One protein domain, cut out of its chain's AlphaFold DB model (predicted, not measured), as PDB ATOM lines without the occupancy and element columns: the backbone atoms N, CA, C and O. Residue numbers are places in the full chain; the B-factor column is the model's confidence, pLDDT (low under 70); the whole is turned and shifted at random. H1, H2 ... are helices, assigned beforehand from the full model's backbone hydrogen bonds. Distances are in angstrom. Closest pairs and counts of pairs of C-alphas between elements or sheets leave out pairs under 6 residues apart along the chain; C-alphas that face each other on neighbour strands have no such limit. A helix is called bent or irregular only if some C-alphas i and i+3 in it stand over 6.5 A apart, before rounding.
ATOM      1  N   PRO A  20      22.323  81.558  82.856       94.62
ATOM      2  CA  PRO A  20      21.074  82.269  83.115       94.62
ATOM      3  C   PRO A  20      20.071  82.022  81.982       94.62
ATOM      4  O   PRO A  20      20.448  82.131  80.821       94.62
ATOM      5  N   GLU A  21      18.817  81.714  82.318       95.12
ATOM      6  CA  GLU A  21      17.786  81.286  81.353       95.12
ATOM      7  C   GLU A  21      17.624  82.276  80.193       95.12
ATOM      8  O   GLU A  21      17.643  81.872  79.040       95.12
ATOM      9  N   GLU A  22      17.595  83.580  80.482       94.62
ATOM     10  CA  GLU A  22      17.495  84.628  79.455       94.62
ATOM     11  C   GLU A  22      18.674  84.604  78.468       94.62
ATOM     12  O   GLU A  22      18.486  84.789  77.268       94.62
ATOM     13  N   VAL A  23      19.886  84.342  78.969       94.75
ATOM     14  CA  VAL A  23      21.090  84.230  78.137       94.75
ATOM     15  C   VAL A  23      21.057  82.928  77.348       94.75
ATOM     16  O   VAL A  23      21.387  82.915  76.168       94.75
ATOM     17  N   GLU A  24      20.666  81.824  77.984       95.62
ATOM     18  CA  GLU A  24      20.546  80.532  77.313       95.62
ATOM     19  C   GLU A  24      19.536  80.609  76.164       95.62
ATOM     20  O   GLU A  24      19.888  80.259  75.042       95.62
ATOM     21  N   ASP A  25      18.344  81.159  76.392       95.88
ATOM     22  CA  ASP A  25      17.301  81.324  75.374       95.88
ATOM     23  C   ASP A  25      17.771  82.159  74.175       95.88
ATOM     24  O   ASP A  25      17.500  81.798  73.025       95.88
ATOM     25  N   GLU A  26      18.506  83.249  74.413       95.94
ATOM     26  CA  GLU A  26      19.081  84.072  73.345       95.94
ATOM     27  C   GLU A  26      20.122  83.290  72.529       95.94
ATOM     28  O   GLU A  26      20.045  83.241  71.299       95.94
ATOM     29  N   LEU A  27      21.049  82.597  73.203       96.31
ATOM     30  CA  LEU A  27      22.060  81.770  72.539       96.31
ATOM     31  C   LEU A  27      21.431  80.631  71.726       96.31
ATOM     32  O   LEU A  27      21.895  80.333  70.623       96.31
ATOM     33  N   LEU A  28      20.375  80.000  72.246       95.62
ATOM     34  CA  LEU A  28      19.625  78.955  71.546       95.62
ATOM     35  C   LEU A  28      18.893  79.511  70.326       95.62
ATOM     36  O   LEU A  28      18.902  78.879  69.268       95.62
ATOM     37  N   GLY A  29      18.280  80.688  70.466       95.75
ATOM     38  CA  GLY A  29      17.599  81.381  69.381       95.75
ATOM     39  C   GLY A  29      18.535  81.682  68.215       95.75
ATOM     40  O   GLY A  29      18.183  81.407  67.068       95.75
ATOM     41  N   GLU A  30      19.739  82.181  68.501       96.31
ATOM     42  CA  GLU A  30      20.750  82.440  67.473       96.31
ATOM     43  C   GLU A  30      21.329  81.147  66.893       96.31
ATOM     44  O   GLU A  30      21.362  80.991  65.673       96.31
ATOM     45  N   TYR A  31      21.700  80.169  67.728       95.69
ATOM     46  CA  TYR A  31      22.232  78.884  67.256       95.69
ATOM     47  C   TYR A  31      21.260  78.179  66.300       95.69
ATOM     48  O   TYR A  31      21.667  77.673  65.254       95.69
ATOM     49  N   ALA A  32      19.960  78.196  66.616       95.44
ATOM     50  CA  ALA A  32      18.934  77.570  65.792       95.44
ATOM     51  C   ALA A  32      18.924  78.105  64.352       95.44
ATOM     52  O   ALA A  32      18.704  77.320  63.433       95.44
ATOM     53  N   LYS A  33      19.219  79.396  64.128       95.75
ATOM     54  CA  LYS A  33      19.280  79.993  62.779       95.75
ATOM     55  C   LYS A  33      20.372  79.365  61.917       95.75
ATOM     56  O   LYS A  33      20.164  79.174  60.722       95.75
ATOM     57  N   PHE A  34      21.497  78.999  62.529       95.44
ATOM     58  CA  PHE A  34      22.633  78.348  61.869       95.44
ATOM     59  C   PHE A  34      22.499  76.826  61.800       95.44
ATOM     60  O   PHE A  34      23.408  76.152  61.327       95.44
ATOM     61  N   SER A  35      21.387  76.264  62.279       92.75
ATOM     62  CA  SER A  35      21.138  74.819  62.247       92.75
ATOM     63  C   SER A  35      19.780  74.431  61.646       92.75
ATOM     64  O   SER A  35      19.287  73.327  61.866       92.75
ATOM     65  N   LEU A  36      19.154  75.331  60.874       90.19
ATOM     66  CA  LEU A  36      17.878  75.063  60.195       90.19
ATOM     67  C   LEU A  36      18.018  74.042  59.056       90.19
ATOM     68  O   LEU A  36      17.199  73.133  58.939       90.19
ATOM     69  N   ASP A  37      19.050  74.204  58.224       89.69
ATOM     70  CA  ASP A  37      19.249  73.430  56.989       89.69
ATOM     71  C   ASP A  37      20.345  72.349  57.115       89.69
ATOM     72  O   ASP A  37      20.645  71.641  56.151       89.69
ATOM     73  N   GLY A  38      20.951  72.206  58.296       91.19
ATOM     74  CA  GLY A  38      22.045  71.274  58.569       91.19
ATOM     75  C   GLY A  38      22.683  71.524  59.932       91.19
ATOM     76  O   GLY A  38      22.201  72.356  60.690       91.19
ATOM     77  N   ASP A  39      23.762  70.810  60.246       93.56
ATOM     78  CA  ASP A  39      24.555  71.118  61.438       93.56
ATOM     79  C   ASP A  39      25.340  72.421  61.226       93.56
ATOM     80  O   ASP A  39      25.881  72.649  60.142       93.56
ATOM     81  N   MET A  40      25.453  73.244  62.271       95.69
ATOM     82  CA  MET A  40      26.337  74.411  62.256       95.69
ATOM     83  C   MET A  40      27.792  73.973  62.034       95.69
ATOM     84  O   MET A  40      28.288  73.071  62.719       95.69
ATOM     85  N   VAL A  41      28.506  74.645  61.132       96.06
ATOM     86  CA  VAL A  41      29.915  74.357  60.833       96.06
ATOM     87  C   VAL A  41      30.842  75.515  61.200       96.06
ATOM     88  O   VAL A  41      30.422  76.635  61.479       96.06
ATOM     89  N   TRP A  42      32.154  75.269  61.202       95.12
ATOM     90  CA  TRP A  42      33.165  76.264  61.582       95.12
ATOM     91  C   TRP A  42      33.071  77.598  60.817       95.12
ATOM     92  O   TRP A  42      33.373  78.645  61.387       95.12
ATOM     93  N   SER A  43      32.663  77.589  59.543       94.81
ATOM     94  CA  SER A  43      32.485  78.828  58.768       94.81
ATOM     95  C   SER A  43      31.336  79.703  59.267       94.81
ATOM     96  O   SER A  43      31.375  80.912  59.052       94.81
ATOM     97  N   ASP A  44      30.364  79.113  59.958       96.19
ATOM     98  CA  ASP A  44      29.183  79.803  60.482       96.19
ATOM     99  C   ASP A  44      29.473  80.501  61.814       96.19
ATOM    100  O   ASP A  44      28.707  81.346  62.266       96.19
ATOM    101  N   LEU A  45      30.610  80.183  62.440       95.56
ATOM    102  CA  LEU A  45      30.953  80.661  63.772       95.56
ATOM    103  C   LEU A  45      31.161  82.179  63.839       95.56
ATOM    104  O   LEU A  45      30.748  82.813  64.805       95.56
ATOM    105  N   ALA A  46      31.811  82.762  62.830       95.88
ATOM    106  CA  ALA A  46      32.008  84.210  62.788       95.88
ATOM    107  C   ALA A  46      30.669  84.959  62.618       95.88
ATOM    108  O   ALA A  46      30.386  85.796  63.471       95.88
ATOM    109  N   PRO A  47      29.811  84.616  61.633       96.69
ATOM    110  CA  PRO A  47      28.451  85.157  61.544       96.69
ATOM    111  C   PRO A  47      27.619  84.973  62.820       96.69
ATOM    112  O   PRO A  47      26.972  85.912  63.262       96.69
ATOM    113  N   PHE A  48      27.685  83.804  63.461       97.31
ATOM    114  CA  PHE A  48      26.986  83.546  64.723       97.31
ATOM    115  C   PHE A  48      27.398  84.517  65.837       97.31
ATOM    116  O   PHE A  48      26.555  85.064  66.546       97.31
ATOM    117  N   PHE A  49      28.700  84.774  65.985       97.31
ATOM    118  CA  PHE A  49      29.184  85.754  66.953       97.31
ATOM    119  C   PHE A  49      28.832  87.197  66.575       97.31
ATOM    120  O   PHE A  49      28.624  88.016  67.470       97.31
ATOM    121  N   GLU A  50      28.767  87.514  65.282       96.94
ATOM    122  CA  GLU A  50      28.323  88.823  64.792       96.94
ATOM    123  C   GLU A  50      26.838  89.070  65.090       96.94
ATOM    124  O   GLU A  50      26.496  90.157  65.557       96.94
ATOM    125  N   ASP A  51      25.977  88.064  64.900       96.56
ATOM    126  CA  ASP A  51      24.543  88.141  65.206       96.56
ATOM    127  C   ASP A  51      24.296  88.348  66.711       96.56
ATOM    128  O   ASP A  51      23.448  89.153  67.099       96.56
ATOM    129  N   LEU A  52      25.122  87.721  67.557       95.88
ATOM    130  CA  LEU A  52      25.171  87.950  69.009       95.88
ATOM    131  C   LEU A  52      25.868  89.258  69.419       95.88
ATOM    132  O   LEU A  52      26.016  89.539  70.608       95.88
ATOM    133  N   GLN A  53      26.331  90.055  68.454       95.69
ATOM    134  CA  GLN A  53      27.018  91.331  68.673       95.69
ATOM    135  C   GLN A  53      28.282  91.217  69.541       95.69
ATOM    136  O   GLN A  53      28.676  92.168  70.225       95.69
ATOM    137  N   LEU A  54      28.958  90.066  69.501       95.50
ATOM    138  CA  LEU A  54      30.190  89.859  70.251       95.50
ATOM    139  C   LEU A  54      31.383  90.546  69.564       95.50
ATOM    140  O   LEU A  54      31.491  90.557  68.333       95.50
ATOM    141  N   PRO A  55      32.346  91.097  70.327       94.44
ATOM    142  CA  PRO A  55      33.514  91.746  69.750       94.44
ATOM    143  C   PRO A  55      34.381  90.768  68.946       94.44
ATOM    144  O   PRO A  55      34.996  89.852  69.500       94.44
ATOM    145  N   ALA A  56      34.551  91.037  67.649       93.56
ATOM    146  CA  ALA A  56      35.379  90.218  66.757       93.56
ATOM    147  C   ALA A  56      36.821  90.012  67.272       93.56
ATOM    148  O   ALA A  56      37.424  88.959  67.057       93.56
ATOM    149  N   ALA A  57      37.374  91.002  67.985       91.94
ATOM    150  CA  ALA A  57      38.710  90.933  68.580       91.94
ATOM    151  C   ALA A  57      38.851  89.832  69.646       91.94
ATOM    152  O   ALA A  57      39.936  89.259  69.774       91.94
ATOM    153  N   LEU A  58      37.766  89.521  70.363       93.50
ATOM    154  CA  LEU A  58      37.693  88.438  71.339       93.50
ATOM    155  C   LEU A  58      37.349  87.114  70.647       93.50
ATOM    156  O   LEU A  58      38.017  86.106  70.866       93.50
ATOM    157  N   CYS A  59      36.359  87.127  69.753       94.94
ATOM    158  CA  CYS A  59      35.888  85.935  69.044       94.94
ATOM    159  C   CYS A  59      36.968  85.281  68.174       94.94
ATOM    160  O   CYS A  59      37.042  84.058  68.103       94.94
ATOM    161  N   ARG A  60      37.882  86.059  67.579       94.81
ATOM    162  CA  ARG A  60      39.032  85.514  66.826       94.81
ATOM    163  C   ARG A  60      40.011  84.695  67.680       94.81
ATOM    164  O   ARG A  60      40.861  84.005  67.124       94.81
ATOM    165  N   LEU A  61      39.948  84.810  69.012       94.81
ATOM    166  CA  LEU A  61      40.788  84.039  69.933       94.81
ATOM    167  C   LEU A  61      40.229  82.628  70.174       94.81
ATOM    168  O   LEU A  61      40.947  81.772  70.697       94.81
ATOM    169  N   VAL A  62      38.969  82.384  69.797       95.44
ATOM    170  CA  VAL A  62      38.333  81.065  69.856       95.44
ATOM    171  C   VAL A  62      39.029  80.134  68.877       95.44
ATOM    172  O   VAL A  62      39.272  80.477  67.720       95.44
ATOM    173  N   ARG A  63      39.355  78.928  69.338       91.56
ATOM    174  CA  ARG A  63      39.988  77.912  68.499       91.56
ATOM    175  C   ARG A  63      38.985  76.851  68.101       91.56
ATOM    176  O   ARG A  63      38.061  76.532  68.841       91.56
ATOM    177  N   ARG A  64      39.264  76.236  66.956       91.88
ATOM    178  CA  ARG A  64      38.474  75.143  66.390       91.88
ATOM    179  C   ARG A  64      38.254  74.003  67.376       91.88
ATOM    180  O   ARG A  64      37.116  73.622  67.613       91.88
ATOM    181  N   ASP A  65      39.321  73.529  68.012       89.62
ATOM    182  CA  ASP A  65      39.261  72.388  68.935       89.62
ATOM    183  C   ASP A  65      38.400  72.658  70.183       89.62
ATOM    184  O   ASP A  65      37.932  71.721  70.832       89.62
ATOM    185  N   ASP A  66      38.171  73.934  70.517       90.31
ATOM    186  CA  ASP A  66      37.378  74.325  71.681       90.31
ATOM    187  C   ASP A  66      35.861  74.234  71.407       90.31
ATOM    188  O   ASP A  66      35.087  74.185  72.362       90.31
ATOM    189  N   VAL A  67      35.430  74.161  70.136       93.62
ATOM    190  CA  VAL A  67      34.005  74.168  69.733       93.62
ATOM    191  C   VAL A  67      33.601  73.060  68.762       93.62
ATOM    192  O   VAL A  67      32.425  72.732  68.693       93.62
ATOM    193  N   VAL A  68      34.535  72.459  68.021       94.06
ATOM    194  CA  VAL A  68      34.223  71.399  67.048       94.06
ATOM    195  C   VAL A  68      34.022  70.050  67.744       94.06
ATOM    196  O   VAL A  68      34.675  69.724  68.747       94.06
ATOM    197  N   LEU A  69      33.097  69.255  67.206       91.88
ATOM    198  CA  LEU A  69      32.818  67.895  67.644       91.88
ATOM    199  C   LEU A  69      34.024  66.989  67.366       91.88
ATOM    200  O   LEU A  69      34.565  66.959  66.256       91.88
ATOM    201  N   GLU A  70      34.441  66.226  68.375       87.25
ATOM    202  CA  GLU A  70      35.600  65.338  68.263       87.25
ATOM    203  C   GLU A  70      35.416  64.306  67.142       87.25
ATOM    204  O   GLU A  70      34.371  63.672  67.016       87.25
ATOM    205  N   GLY A  71      36.451  64.131  66.315       82.25
ATOM    206  CA  GLY A  71      36.422  63.198  65.185       82.25
ATOM    207  C   GLY A  71      35.711  63.719  63.932       82.25
ATOM    208  O   GLY A  71      35.732  63.032  62.912       82.25
ATOM    209  N   THR A  72      35.141  64.927  63.967       85.50
ATOM    210  CA  THR A  72      34.633  65.614  62.772       85.50
ATOM    211  C   THR A  72      35.617  66.668  62.284       85.50
ATOM    212  O   THR A  72      36.511  67.097  63.014       85.50
ATOM    213  N   VAL A  73      35.479  67.070  61.019       80.50
ATOM    214  CA  VAL A  73      36.342  68.112  60.466       80.50
ATOM    215  C   VAL A  73      35.832  69.488  60.882       80.50
ATOM    216  O   VAL A  73      36.639  70.285  61.351       80.50
ATOM    217  N   ASP A  74      34.542  69.806  60.746       93.38
ATOM    218  CA  ASP A  74      34.050  71.182  60.941       93.38
ATOM    219  C   ASP A  74      32.756  71.355  61.741       93.38
ATOM    220  O   ASP A  74      32.394  72.504  61.988       93.38
ATOM    221  N   VAL A  75      32.101  70.273  62.165       95.44
ATOM    222  CA  VAL A  75      30.788  70.347  62.810       95.44
ATOM    223  C   VAL A  75      30.938  70.910  64.217       95.44
ATOM    224  O   VAL A  75      31.738  70.415  65.014       95.44
ATOM    225  N   ILE A  76      30.171  71.949  64.533       96.00
ATOM    226  CA  ILE A  76      30.164  72.583  65.847       96.00
ATOM    227  C   ILE A  76      29.402  71.703  66.839       96.00
ATOM    228  O   ILE A  76      28.256  71.319  66.623       96.00
ATOM    229  N   ASP A  77      30.041  71.408  67.967       95.56
ATOM    230  CA  ASP A  77      29.402  70.763  69.105       95.56
ATOM    231  C   ASP A  77      28.551  71.794  69.852       95.56
ATOM    232  O   ASP A  77      29.071  72.748  70.442       95.56
ATOM    233  N   PHE A  78      27.237  71.572  69.845       93.69
ATOM    234  CA  PHE A  78      26.244  72.409  70.513       93.69
ATOM    235  C   PHE A  78      26.597  72.719  71.978       93.69
ATOM    236  O   PHE A  78      26.591  73.875  72.400       93.69
ATOM    237  N   SER A  79      26.964  71.702  72.762       92.81
ATOM    238  CA  SER A  79      27.256  71.900  74.186       92.81
ATOM    239  C   SER A  79      28.521  72.734  74.381       92.81
ATOM    240  O   SER A  79      28.600  73.541  75.312       92.81
ATOM    241  N   LYS A  80      29.513  72.563  73.498       94.19
ATOM    242  CA  LYS A  80      30.745  73.355  73.538       94.19
ATOM    243  C   LYS A  80      30.495  74.805  73.148       94.19
ATOM    244  O   LYS A  80      30.969  75.682  73.867       94.19
ATOM    245  N   ILE A  81      29.763  75.070  72.063       95.94
ATOM    246  CA  ILE A  81      29.550  76.446  71.598       95.94
ATOM    247  C   ILE A  81      28.697  77.255  72.571       95.94
ATOM    248  O   ILE A  81      29.083  78.371  72.903       95.94
ATOM    249  N   ILE A  82      27.612  76.691  73.112       95.69
ATOM    250  CA  ILE A  82      26.760  77.397  74.080       95.69
ATOM    251  C   ILE A  82      27.566  77.756  75.334       95.69
ATOM    252  O   ILE A  82      27.589  78.909  75.770       95.69
ATOM    253  N   ARG A  83      28.322  76.791  75.874       95.06
ATOM    254  CA  ARG A  83      29.164  77.024  77.053       95.06
ATOM    255  C   ARG A  83      30.281  78.029  76.783       95.06
ATOM    256  O   ARG A  83      30.518  78.906  77.610       95.06
ATOM    257  N   LEU A  84      30.976  77.892  75.654       96.06
ATOM    258  CA  LEU A  84      32.060  78.792  75.278       96.06
ATOM    259  C   LEU A  84      31.544  80.217  75.089       96.06
ATOM    260  O   LEU A  84      32.154  81.143  75.611       96.06
ATOM    261  N   THR A  85      30.412  80.391  74.411       96.75
ATOM    262  CA  THR A  85      29.811  81.711  74.191       96.75
ATOM    263  C   THR A  85      29.426  82.369  75.513       96.75
ATOM    264  O   THR A  85      29.770  83.527  75.735       96.75
ATOM    265  N   TYR A  86      28.848  81.613  76.453       96.38
ATOM    266  CA  TYR A  86      28.613  82.113  77.808       96.38
ATOM    267  C   TYR A  86      29.908  82.549  78.510       96.38
ATOM    268  O   TYR A  86      29.968  83.617  79.116       96.38
ATOM    269  N   HIS A  87      30.983  81.762  78.409       96.12
ATOM    270  CA  HIS A  87      32.276  82.153  78.974       96.12
ATOM    271  C   HIS A  87      32.850  83.410  78.314       96.12
ATOM    272  O   HIS A  87      33.442  84.221  79.019       96.12
ATOM    273  N   LEU A  88      32.651  83.619  77.009       96.81
ATOM    274  CA  LEU A  88      33.054  84.864  76.349       96.81
ATOM    275  C   LEU A  88      32.317  86.076  76.932       96.81
ATOM    276  O   LEU A  88      32.973  87.077  77.207       96.81
ATOM    277  N   LEU A  89      31.009  85.968  77.188       96.19
ATOM    278  CA  LEU A  89      30.231  87.023  77.853       96.19
ATOM    279  C   LEU A  89      30.790  87.334  79.248       96.19
ATOM    280  O   LEU A  89      31.079  88.485  79.568       96.19
ATOM    281  N   VAL A  90      31.067  86.294  80.041       96.25
ATOM    282  CA  VAL A  90      31.729  86.448  81.347       96.25
ATOM    283  C   VAL A  90      33.086  87.142  81.200       96.25
ATOM    284  O   VAL A  90      33.441  88.003  82.004       96.25
ATOM    285  N   PHE A  91      33.877  86.796  80.184       96.94
ATOM    286  CA  PHE A  91      35.178  87.430  79.966       96.94
ATOM    287  C   PHE A  91      35.053  88.895  79.555       96.94
ATOM    288  O   PHE A  91      35.896  89.689  79.966       96.94
ATOM    289  N   MET A  92      34.014  89.264  78.805       95.69
ATOM    290  CA  MET A  92      33.723  90.659  78.465       95.69
ATOM    291  C   MET A  92      33.411  91.476  79.721       95.69
ATOM    292  O   MET A  92      34.040  92.508  79.951       95.69
ATOM    293  N   ASP A  93      32.538  90.970  80.592       96.25
ATOM    294  CA  ASP A  93      32.172  91.652  81.842       96.25
ATOM    295  C   ASP A  93      33.351  91.806  82.812       96.25
ATOM    296  O   ASP A  93      33.380  92.708  83.655       96.25
ATOM    297  N   ASN A  94      34.350  90.932  82.692       97.44
ATOM    298  CA  ASN A  94      35.536  90.920  83.541       97.44
ATOM    299  C   ASN A  94      36.818  91.336  82.798       97.44
ATOM    300  O   ASN A  94      37.918  91.090  83.301       97.44
ATOM    301  N   GLU A  95      36.709  91.990  81.636       96.75
ATOM    302  CA  GLU A  95      37.852  92.281  80.758       96.75
ATOM    303  C   GLU A  95      38.970  93.033  81.491       96.75
ATOM    304  O   GLU A  95      40.143  92.684  81.368       96.75
ATOM    305  N   SER A  96      38.616  94.042  82.293       97.06
ATOM    306  CA  SER A  96      39.590  94.840  83.050       97.06
ATOM    307  C   SER A  96      40.448  93.992  83.994       97.06
ATOM    308  O   SER A  96      41.669  94.141  84.008       97.06
ATOM    309  N   VAL A  97      39.824  93.060  84.720       97.56
ATOM    310  CA  VAL A  97      40.498  92.148  85.654       97.56
ATOM    311  C   VAL A  97      41.415  91.197  84.890       97.56
ATOM    312  O   VAL A  97      42.571  91.008  85.265       97.56
ATOM    313  N   ILE A  98      40.924  90.615  83.793       97.94
ATOM    314  CA  ILE A  98      41.714  89.681  82.983       97.94
ATOM    315  C   ILE A  98      42.919  90.405  82.371       97.94
ATOM    316  O   ILE A  98      44.039  89.904  82.467       97.94
ATOM    317  N   ASN A  99      42.718  91.596  81.800       97.88
ATOM    318  CA  ASN A  99      43.782  92.411  81.213       97.88
ATOM    319  C   ASN A  99      44.835  92.821  82.250       97.88
ATOM    320  O   ASN A  99      46.025  92.761  81.943       97.88
ATOM    321  N   GLU A 100      44.433  93.187  83.469       97.81
ATOM    322  CA  GLU A 100      45.364  93.517  84.551       97.81
ATOM    323  C   GLU A 100      46.300  92.336  84.838       97.81
ATOM    324  O   GLU A 100      47.518  92.451  84.674       97.81
ATOM    325  N   PHE A 101      45.750  91.165  85.161       96.44
ATOM    326  CA  PHE A 101      46.562  89.989  85.472       96.44
ATOM    327  C   PHE A 101      47.368  89.480  84.271       96.44
ATOM    328  O   PHE A 101      48.524  89.077  84.418       96.44
ATOM    329  N   TRP A 102      46.782  89.508  83.073       97.12
ATOM    330  CA  TRP A 102      47.464  89.064  81.865       97.12
ATOM    331  C   TRP A 102      48.628  89.986  81.498       97.12
ATOM    332  O   TRP A 102      49.706  89.501  81.156       97.12
ATOM    333  N   SER A 103      48.460  91.304  81.644       97.38
ATOM    334  CA  SER A 103      49.533  92.277  81.406       97.38
ATOM    335  C   SER A 103      50.730  92.060  82.329       97.38
ATOM    336  O   SER A 103      51.869  92.122  81.866       97.38
ATOM    337  N   LEU A 104      50.492  91.700  83.596       94.69
ATOM    338  CA  LEU A 104      51.555  91.349  84.537       94.69
ATOM    339  C   LEU A 104      52.327  90.113  84.062       94.69
ATOM    340  O   LEU A 104      53.556  90.144  84.006       94.69
ATOM    341  N   LEU A 105      51.633  89.040  83.671       94.00
ATOM    342  CA  LEU A 105      52.290  87.828  83.171       94.00
ATOM    343  C   LEU A 105      53.095  88.086  81.893       94.00
ATOM    344  O   LEU A 105      54.238  87.634  81.779       94.00
ATOM    345  N   VAL A 106      52.524  88.829  80.943       96.44
ATOM    346  CA  VAL A 106      53.206  89.187  79.693       96.44
ATOM    347  C   VAL A 106      54.446  90.035  79.985       96.44
ATOM    348  O   VAL A 106      55.522  89.694  79.484       96.44
ATOM    349  N   GLY A 107      54.336  91.047  80.848       95.31
ATOM    350  CA  GLY A 107      55.454  91.906  81.243       95.31
ATOM    351  C   GLY A 107      56.576  91.143  81.951       95.31
ATOM    352  O   GLY A 107      57.735  91.210  81.545       95.31
ATOM    353  N   TYR A 108      56.252  90.325  82.957       93.62
ATOM    354  CA  TYR A 108      57.261  89.534  83.673       93.62
ATOM    355  C   TYR A 108      57.908  88.443  82.813       93.62
ATOM    356  O   TYR A 108      59.048  88.049  83.064       93.62
ATOM    357  N   SER A 109      57.222  87.964  81.775       94.19
ATOM    358  CA  SER A 109      57.826  87.045  80.806       94.19
ATOM    359  C   SER A 109      58.796  87.727  79.822       94.19
ATOM    360  O   SER A 109      59.597  87.044  79.168       94.19
ATOM    361  N   GLY A 110      58.730  89.063  79.715       94.06
ATOM    362  CA  GLY A 110      59.468  89.888  78.754       94.06
ATOM    363  C   GLY A 110      58.935  89.810  77.320       94.06
ATOM    364  O   GLY A 110      59.635  90.180  76.374       94.06
ATOM    365  N   ARG A 111      57.726  89.265  77.127       94.75
ATOM    366  CA  ARG A 111      57.109  89.082  75.804       94.75
ATOM    367  C   ARG A 111      56.656  90.401  75.189       94.75
ATOM    368  O   ARG A 111      56.709  90.522  73.971       94.75
ATOM    369  N   ASP A 112      56.240  91.357  76.006       95.69
ATOM    370  CA  ASP A 112      55.938  92.735  75.611       95.69
ATOM    371  C   ASP A 112      57.167  93.443  75.020       95.69
ATOM    372  O   ASP A 112      57.076  94.071  73.971       95.69
ATOM    373  N   VAL A 113      58.341  93.269  75.629       95.25
ATOM    374  CA  VAL A 113      59.601  93.835  75.125       95.25
ATOM    375  C   VAL A 113      60.051  93.127  73.846       95.25
ATOM    376  O   VAL A 113      60.523  93.769  72.909       95.25
ATOM    377  N   GLN A 114      59.912  91.799  73.793       96.00
ATOM    378  CA  GLN A 114      60.316  91.013  72.625       96.00
ATOM    379  C   GLN A 114      59.388  91.237  71.416       96.00
ATOM    380  O   GLN A 114      59.843  91.157  70.275       96.00
ATOM    381  N   PHE A 115      58.103  91.510  71.656       95.69
ATOM    382  CA  PHE A 115      57.074  91.672  70.627       95.69
ATOM    383  C   PHE A 115      56.197  92.910  70.900       95.69
ATOM    384  O   PHE A 115      55.007  92.766  71.171       95.69
ATOM    385  N   PRO A 116      56.743  94.135  70.773       94.50
ATOM    386  CA  PRO A 116      56.074  95.370  71.209       94.50
ATOM    387  C   PRO A 116      54.878  95.791  70.344       94.50
ATOM    388  O   PRO A 116      54.120  96.677  70.722       94.50
ATOM    389  N   HIS A 117      54.718  95.192  69.161       95.50
ATOM    390  CA  HIS A 117      53.614  95.480  68.238       95.50
ATOM    391  C   HIS A 117      52.446  94.496  68.368       95.50
ATOM    392  O   HIS A 117      51.459  94.622  67.647       95.50
ATOM    393  N   VAL A 118      52.570  93.487  69.232       95.19
ATOM    394  CA  VAL A 118      51.512  92.505  69.459       95.19
ATOM    395  C   VAL A 118      50.534  93.085  70.476       95.19
ATOM    396  O   VAL A 118      50.931  93.572  71.528       95.19
ATOM    397  N   GLU A 119      49.244  93.058  70.150       95.44
ATOM    398  CA  GLU A 119      48.204  93.454  71.101       95.44
ATOM    399  C   GLU A 119      48.203  92.515  72.309       95.44
ATOM    400  O   GLU A 119      48.421  91.310  72.167       95.44
ATOM    401  N   LEU A 120      47.885  93.053  73.487       95.81
ATOM    402  CA  LEU A 120      47.941  92.341  74.765       95.81
ATOM    403  C   LEU A 120      47.292  90.939  74.708       95.81
ATOM    404  O   LEU A 120      47.911  89.943  75.087       95.81
ATOM    405  N   GLN A 121      46.079  90.848  74.162       96.00
ATOM    406  CA  GLN A 121      45.290  89.610  74.059       96.00
ATOM    407  C   GLN A 121      45.875  88.577  73.077       96.00
ATOM    408  O   GLN A 121      45.598  87.384  73.187       96.00
ATOM    409  N   ASN A 122      46.715  89.020  72.137       95.81
ATOM    410  CA  ASN A 122      47.333  88.171  71.117       95.81
ATOM    411  C   ASN A 122      48.687  87.600  71.566       95.81
ATOM    412  O   ASN A 122      49.308  86.819  70.837       95.81
ATOM    413  N   HIS A 123      49.177  87.970  72.754       96.69
ATOM    414  CA  HIS A 123      50.337  87.297  73.319       96.69
ATOM    415  C   HIS A 123      50.012  85.834  73.640       96.69
ATOM    416  O   HIS A 123      48.899  85.457  73.996       96.69
ATOM    417  N   ILE A 124      51.036  84.997  73.517       95.00
ATOM    418  CA  ILE A 124      51.021  83.590  73.891       95.00
ATOM    419  C   ILE A 124      52.221  83.380  74.805       95.00
ATOM    420  O   ILE A 124      53.311  83.878  74.501       95.00
ATOM    421  N   LEU A 125      52.024  82.663  75.910       94.44
ATOM    422  CA  LEU A 125      53.083  82.337  76.863       94.44
ATOM    423  C   LEU A 125      53.432  80.856  76.759       94.44
ATOM    424  O   LEU A 125      52.598  79.989  77.012       94.44
ATOM    425  N   SER A 126      54.670  80.558  76.372       92.44
ATOM    426  CA  SER A 126      55.194  79.190  76.358       92.44
ATOM    427  C   SER A 126      55.613  78.727  77.759       92.44
ATOM    428  O   SER A 126      55.746  79.534  78.681       92.44
ATOM    429  N   VAL A 127      55.938  77.436  77.913       90.00
ATOM    430  CA  VAL A 127      56.575  76.908  79.140       90.00
ATOM    431  C   VAL A 127      57.780  77.752  79.567       90.00
ATOM    432  O   VAL A 127      57.928  78.062  80.744       90.00
ATOM    433  N   LYS A 128      58.630  78.156  78.614       90.25
ATOM    434  CA  LYS A 128      59.841  78.937  78.905       90.25
ATOM    435  C   LYS A 128      59.513  80.329  79.428       90.25
ATOM    436  O   LYS A 128      60.222  80.842  80.286       90.25
ATOM    437  N   ASP A 129      58.451  80.936  78.912       92.38
ATOM    438  CA  ASP A 129      58.004  82.260  79.339       92.38
ATOM    439  C   ASP A 129      57.480  82.209  80.773       92.38
ATOM    440  O   ASP A 129      57.883  83.018  81.604       92.38
ATOM    441  N   LEU A 130      56.688  81.189  81.104       89.50
ATOM    442  CA  LEU A 130      56.208  80.976  82.469       89.50
ATOM    443  C   LEU A 130      57.326  80.582  83.438       89.50
ATOM    444  O   LEU A 130      57.298  81.002  84.588       89.50
ATOM    445  N   GLN A 131      58.347  79.844  82.990       88.56
ATOM    446  CA  GLN A 131      59.544  79.568  83.794       88.56
ATOM    447  C   GLN A 131      60.298  80.844  84.172       88.56
ATOM    448  O   GLN A 131      60.764  80.953  85.303       88.56
ATOM    449  N   LYS A 132      60.391  81.833  83.270       89.81
ATOM    450  CA  LYS A 132      60.974  83.140  83.613       89.81
ATOM    451  C   LYS A 132      60.170  83.827  84.714       89.81
ATOM    452  O   LYS A 132      60.769  84.309  85.667       89.81
ATOM    453  N   VAL A 133      58.838  83.822  84.603       88.94
ATOM    454  CA  VAL A 133      57.951  84.385  85.633       88.94
ATOM    455  C   VAL A 133      58.133  83.650  86.965       88.94
ATOM    456  O   VAL A 133      58.370  84.296  87.981       88.94
ATOM    457  N   GLY A 134      58.118  82.312  86.960       85.69
ATOM    458  CA  GLY A 134      58.321  81.476  88.151       85.69
ATOM    459  C   GLY A 134      59.644  81.756  88.865       85.69
ATOM    460  O   GLY A 134      59.674  81.916  90.084       85.69
ATOM    461  N   ASN A 135      60.728  81.932  88.105       85.38
ATOM    462  CA  ASN A 135      62.037  82.280  88.660       85.38
ATOM    463  C   ASN A 135      62.046  83.654  89.355       85.38
ATOM    464  O   ASN A 135      62.787  83.838  90.314       85.38
ATOM    465  N   LEU A 136      61.234  84.615  88.899       83.00
ATOM    466  CA  LEU A 136      61.128  85.935  89.534       83.00
ATOM    467  C   LEU A 136      60.386  85.880  90.873       83.00
ATOM    468  O   LEU A 136      60.703  86.648  91.780       83.00
ATOM    469  N   VAL A 137      59.426  84.963  91.009       82.06
ATOM    470  CA  VAL A 137      58.654  84.759  92.246       82.06
ATOM    471  C   VAL A 137      59.239  83.670  93.155       82.06
ATOM    472  O   VAL A 137      58.655  83.365  94.190       82.06
ATOM    473  N   ASN A 138      60.418  83.131  92.815       78.50
ATOM    474  CA  ASN A 138      61.079  82.015  93.503       78.50
ATOM    475  C   ASN A 138      60.192  80.759  93.636       78.50
ATOM    476  O   ASN A 138      60.260  80.060  94.648       78.50
ATOM    477  N   GLU A 139      59.361  80.467  92.631       72.56
ATOM    478  CA  GLU A 139      58.615  79.206  92.561       72.56
ATOM    479  C   GLU A 139      59.399  78.111  91.826       72.56
ATOM    480  O   GLU A 139      60.067  78.357  90.817       72.56
ATOM    481  N   ASP A 140      59.271  76.871  92.310       67.75
ATOM    482  CA  ASP A 140      59.902  75.702  91.699       67.75
ATOM    483  C   ASP A 140      59.344  75.431  90.295       67.75
ATOM    484  O   ASP A 140      58.153  75.179  90.082       67.75
ATOM    485  N   SER A 141      60.248  75.376  89.318       64.38
ATOM    486  CA  SER A 141      59.932  75.241  87.890       64.38
ATOM    487  C   SER A 141      59.204  73.934  87.531       64.38
ATOM    488  O   SER A 141      58.664  73.811  86.429       64.38
ATOM    489  N   GLY A 142      59.200  72.950  88.437       64.56
ATOM    490  CA  GLY A 142      58.590  71.634  88.243       64.56
ATOM    491  C   GLY A 142      57.060  71.653  88.171       64.56
ATOM    492  O   GLY A 142      56.483  70.796  87.506       64.56
ATOM    493  N   ASN A 143      56.392  72.638  88.785       73.50
ATOM    494  CA  ASN A 143      54.924  72.693  88.825       73.50
ATOM    495  C   ASN A 143      54.299  73.439  87.627       73.50
ATOM    496  O   ASN A 143      53.110  73.306  87.347       73.50
ATOM    497  N   ILE A 144      55.103  74.174  86.853       78.25
ATOM    498  CA  ILE A 144      54.632  75.017  85.739       78.25
ATOM    499  C   ILE A 144      53.979  74.187  84.628       78.25
ATOM    500  O   ILE A 144      52.988  74.604  84.031       78.25
ATOM    501  N   ILE A 145      54.496  72.983  84.366       77.38
ATOM    502  CA  ILE A 145      53.900  72.061  83.387       77.38
ATOM    503  C   ILE A 145      52.524  71.582  83.872       77.38
ATOM    504  O   ILE A 145      51.587  71.508  83.079       77.38
ATOM    505  N   GLY A 146      52.384  71.308  85.173       75.94
ATOM    506  CA  GLY A 146      51.099  70.966  85.785       75.94
ATOM    507  C   GLY A 146      50.091  72.110  85.677       75.94
ATOM    508  O   GLY A 146      48.950  71.892  85.266       75.94
ATOM    509  N   MET A 147      50.528  73.342  85.950       76.81
ATOM    510  CA  MET A 147      49.711  74.553  85.812       76.81
ATOM    511  C   MET A 147      49.258  74.788  84.364       76.81
ATOM    512  O   MET A 147      48.079  75.042  84.122       76.81
ATOM    513  N   LEU A 148      50.157  74.634  83.387       82.25
ATOM    514  CA  LEU A 148      49.822  74.725  81.961       82.25
ATOM    515  C   LEU A 148      48.841  73.643  81.522       82.25
ATOM    516  O   LEU A 148      47.912  73.926  80.767       82.25
ATOM    517  N   SER A 149      49.031  72.411  81.991       83.00
ATOM    518  CA  SER A 149      48.098  71.320  81.713       83.00
ATOM    519  C   SER A 149      46.705  71.650  82.257       83.00
ATOM    520  O   SER A 149      45.712  71.490  81.554       83.00
ATOM    521  N   CYS A 150      46.617  72.230  83.459       79.50
ATOM    522  CA  CYS A 150      45.352  72.701  84.019       79.50
ATOM    523  C   CYS A 150      44.710  73.821  83.172       79.50
ATOM    524  O   CYS A 150      43.513  73.763  82.879       79.50
ATOM    525  N   ALA A 151      45.506  74.797  82.726       80.06
ATOM    526  CA  ALA A 151      45.039  75.931  81.926       80.06
ATOM    527  C   ALA A 151      44.570  75.530  80.516       80.06
ATOM    528  O   ALA A 151      43.621  76.096  79.986       80.06
ATOM    529  N   THR A 152      45.214  74.530  79.914       82.38
ATOM    530  CA  THR A 152      45.010  74.137  78.507       82.38
ATOM    531  C   THR A 152      44.256  72.818  78.345       82.38
ATOM    532  O   THR A 152      44.190  72.273  77.241       82.38
ATOM    533  N   ARG A 153      43.729  72.260  79.445       78.25
ATOM    534  CA  ARG A 153      43.140  70.907  79.493       78.25
ATOM    535  C   ARG A 153      44.113  69.820  78.998       78.25
ATOM    536  O   ARG A 153      43.701  68.831  78.406       78.25
ATOM    537  N   GLY A 154      45.414  70.032  79.198       78.38
ATOM    538  CA  GLY A 154      46.491  69.110  78.830       78.38
ATOM    539  C   GLY A 154      46.807  69.037  77.335       78.38
ATOM    540  O   GLY A 154      47.644  68.233  76.936       78.38
ATOM    541  N   THR A 155      46.169  69.863  76.505       79.31
ATOM    542  CA  THR A 155      46.293  69.771  75.042       79.31
ATOM    543  C   THR A 155      47.500  70.523  74.488       79.31
ATOM    544  O   THR A 155      47.953  70.235  73.379       79.31
ATOM    545  N   ARG A 156      48.033  71.505  75.231       86.75
ATOM    546  CA  ARG A 156      49.030  72.452  74.717       86.75
ATOM    547  C   ARG A 156      50.136  72.758  75.719       86.75
ATOM    548  O   ARG A 156      49.954  72.739  76.930       86.75
ATOM    549  N   VAL A 157      51.293  73.129  75.172       87.19
ATOM    550  CA  VAL A 157      52.489  73.577  75.913       87.19
ATOM    551  C   VAL A 157      52.623  75.106  75.954       87.19
ATOM    552  O   VAL A 157      53.702  75.651  76.194       87.19
ATOM    553  N   TYR A 158      51.534  75.811  75.669       91.62
ATOM    554  CA  TYR A 158      51.450  77.263  75.705       91.62
ATOM    555  C   TYR A 158      50.067  77.694  76.185       91.62
ATOM    556  O   TYR A 158      49.098  76.960  76.012       91.62
ATOM    557  N   MET A 159      49.988  78.893  76.748       93.62
ATOM    558  CA  MET A 159      48.768  79.500  77.268       93.62
ATOM    559  C   MET A 159      48.415  80.739  76.448       93.62
ATOM    560  O   MET A 159      49.277  81.588  76.200       93.62
ATOM    561  N   THR A 160      47.159  80.831  76.017       95.19
ATOM    562  CA  THR A 160      46.584  82.029  75.391       95.19
ATOM    563  C   THR A 160      45.860  82.902  76.416       95.19
ATOM    564  O   THR A 160      45.649  82.493  77.559       95.19
ATOM    565  N   TYR A 161      45.420  84.084  75.984       96.56
ATOM    566  CA  TYR A 161      44.546  84.953  76.771       96.56
ATOM    567  C   TYR A 161      43.271  84.237  77.254       96.56
ATOM    568  O   TYR A 161      42.943  84.306  78.435       96.56
ATOM    569  N   LEU A 162      42.587  83.480  76.380       95.56
ATOM    570  CA  LEU A 162      41.383  82.728  76.765       95.56
ATOM    571  C   LEU A 162      41.689  81.565  77.714       95.56
ATOM    572  O   LEU A 162      40.907  81.305  78.627       95.56
ATOM    573  N   ASP A 163      42.819  80.871  77.534       94.56
ATOM    574  CA  ASP A 163      43.248  79.829  78.477       94.56
ATOM    575  C   ASP A 163      43.453  80.439  79.878       94.56
ATOM    576  O   ASP A 163      43.004  79.882  80.881       94.56
ATOM    577  N   PHE A 164      44.065  81.625  79.953       95.25
ATOM    578  CA  PHE A 164      44.278  82.334  81.211       95.25
ATOM    579  C   PHE A 164      42.982  82.878  81.832       95.25
ATOM    580  O   PHE A 164      42.765  82.717  83.033       95.25
ATOM    581  N   ALA A 165      42.080  83.447  81.029       95.69
ATOM    582  CA  ALA A 165      40.760  83.883  81.486       95.69
ATOM    583  C   ALA A 165      39.966  82.721  82.110       95.69
ATOM    584  O   ALA A 165      39.391  82.857  83.189       95.69
ATOM    585  N   ASN A 166      40.026  81.533  81.497       93.44
ATOM    586  CA  ASN A 166      39.447  80.315  82.064       93.44
ATOM    587  C   ASN A 166      40.056  79.953  83.427       93.44
ATOM    588  O   ASN A 166      39.327  79.555  84.334       93.44
ATOM    589  N   VAL A 167      41.376  80.087  83.594       92.06
ATOM    590  CA  VAL A 167      42.035  79.862  84.892       92.06
ATOM    591  C   VAL A 167      41.506  80.838  85.940       92.06
ATOM    592  O   VAL A 167      41.133  80.405  87.029       92.06
ATOM    593  N   LEU A 168      41.405  82.131  85.619       92.94
ATOM    594  CA  LEU A 168      40.857  83.133  86.540       92.94
ATOM    595  C   LEU A 168      39.406  82.830  86.935       92.94
ATOM    596  O   LEU A 168      39.059  82.962  88.110       92.94
ATOM    597  N   GLY A 169      38.583  82.370  85.988       91.56
ATOM    598  CA  GLY A 169      37.207  81.943  86.252       91.56
ATOM    599  C   GLY A 169      37.141  80.789  87.250       91.56
ATOM    600  O   GLY A 169      36.455  80.881  88.267       91.56
ATOM    601  N   LYS A 170      37.946  79.742  87.031       89.31
ATOM    602  CA  LYS A 170      38.041  78.579  87.934       89.31
ATOM    603  C   LYS A 170      38.573  78.930  89.321       89.31
ATOM    604  O   LYS A 170      38.197  78.293  90.301       89.31
ATOM    605  N   LEU A 171      39.449  79.929  89.407       88.94
ATOM    606  CA  LEU A 171      39.990  80.440  90.666       88.94
ATOM    607  C   LEU A 171      39.024  81.393  91.396       88.94
ATOM    608  O   LEU A 171      39.324  81.806  92.514       88.94
ATOM    609  N   GLY A 172      37.878  81.733  90.795       88.88
ATOM    610  CA  GLY A 172      36.864  82.601  91.398       88.88
ATOM    611  C   GLY A 172      37.185  84.096  91.331       88.88
ATOM    612  O   GLY A 172      36.599  84.871  92.083       88.88
TER     613      GLY A 172
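AT A GLANCE: This is residues 20 to 172 of the 176 residues of an uncharacterized protein of Kazachstania naganishii (strain ATCC MYA-139 / BCRC 22969 / CBS 8797 / KCTC 17520 / NBRC 10181 / NCYC 3082 / Yp74L-3) (UniProt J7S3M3). Two helical lobes stand end to end in an elongated body. In one, H1 and H4 pack on the long H5, with H2 and H3 together at its side; in the other, H6, H8, H9 and H10 form a ring in which each touches the next, with the small H7 near H6. The 153 printed residues hold ten named helices, H1 to H10 in chain order, and no named strand, and the class is all helix. The whole is compact, with a radius of gyration of the C-alphas of 17.1 A and spans of 55 by 32 by 30 A.

HOW THE PARTS SIT: H1, residues 21 to 33, and H2, residues 42 to 51, only just touch, with 3 pairs of C-alphas within 8 A, the closest being Glu 30 and Phe 48 at 6.9 A. H2 is only just irregular: C-alphas 43 and 46 are 6.7 A apart. H2 touches H3, residues 56 to 59, closest at the C-alphas of Phe 49 and Cys 59, 7.0 A. H5, residues 78 to 93, touches H1 with its residues 82 to 86 alone, closest at C-alphas Leu 27 and Ile 82, 6.6 A, at a steep tilt of 55 degrees, opposite ways. H4, residues 64 to 67, touches H5, with C-alphas Val 67 and Lys 80 at 5.1 A. H6, residues 95 to 109, is close to H5 but not clearly touching, about perpendicular at 87 degrees, with C-alphas Phe 91 and Ile 98 at 7.5 A. H7, residues 111 to 114, is near H6. H8, residues 127 to 136, touches H6 at C-alphas Ser 109 and Asp 129, 5.0 A. H9, residues 144 to 152, touches H8 at C-alphas Gln 131 and Ile 144, 7.0 A. H10, residues 161 to 170, touches H9 at C-alphas Ala 151 and Asp 163, 5.5 A, and H6 at C-alphas Ile 98 and Ala 165, 6.1 A. H1 and H8 are apart. In H5, H6, H8, H9 and H10 every O i to N i+4 pair is within hydrogen-bond range; H1 has 8 of 9 and H2 4 of 6, and H3, H4 and H7 are too short for such a pair.

IN THESE COORDINATES: H1 begins at C-alpha 21 (17.786, 81.286, 81.353) and is 18.7 A long. H5 is 23.1 A long and H6 20.6 A. H10 ends at C-alpha 170 (38.041, 78.579, 87.934).

THE WHOLE: The farthest C-alphas, Asp 37 and Asn 138, are 56.2 A apart. The printed part has no cut; the link from H7 to H8 is long, and residues 140 to 142 are under pLDDT 70.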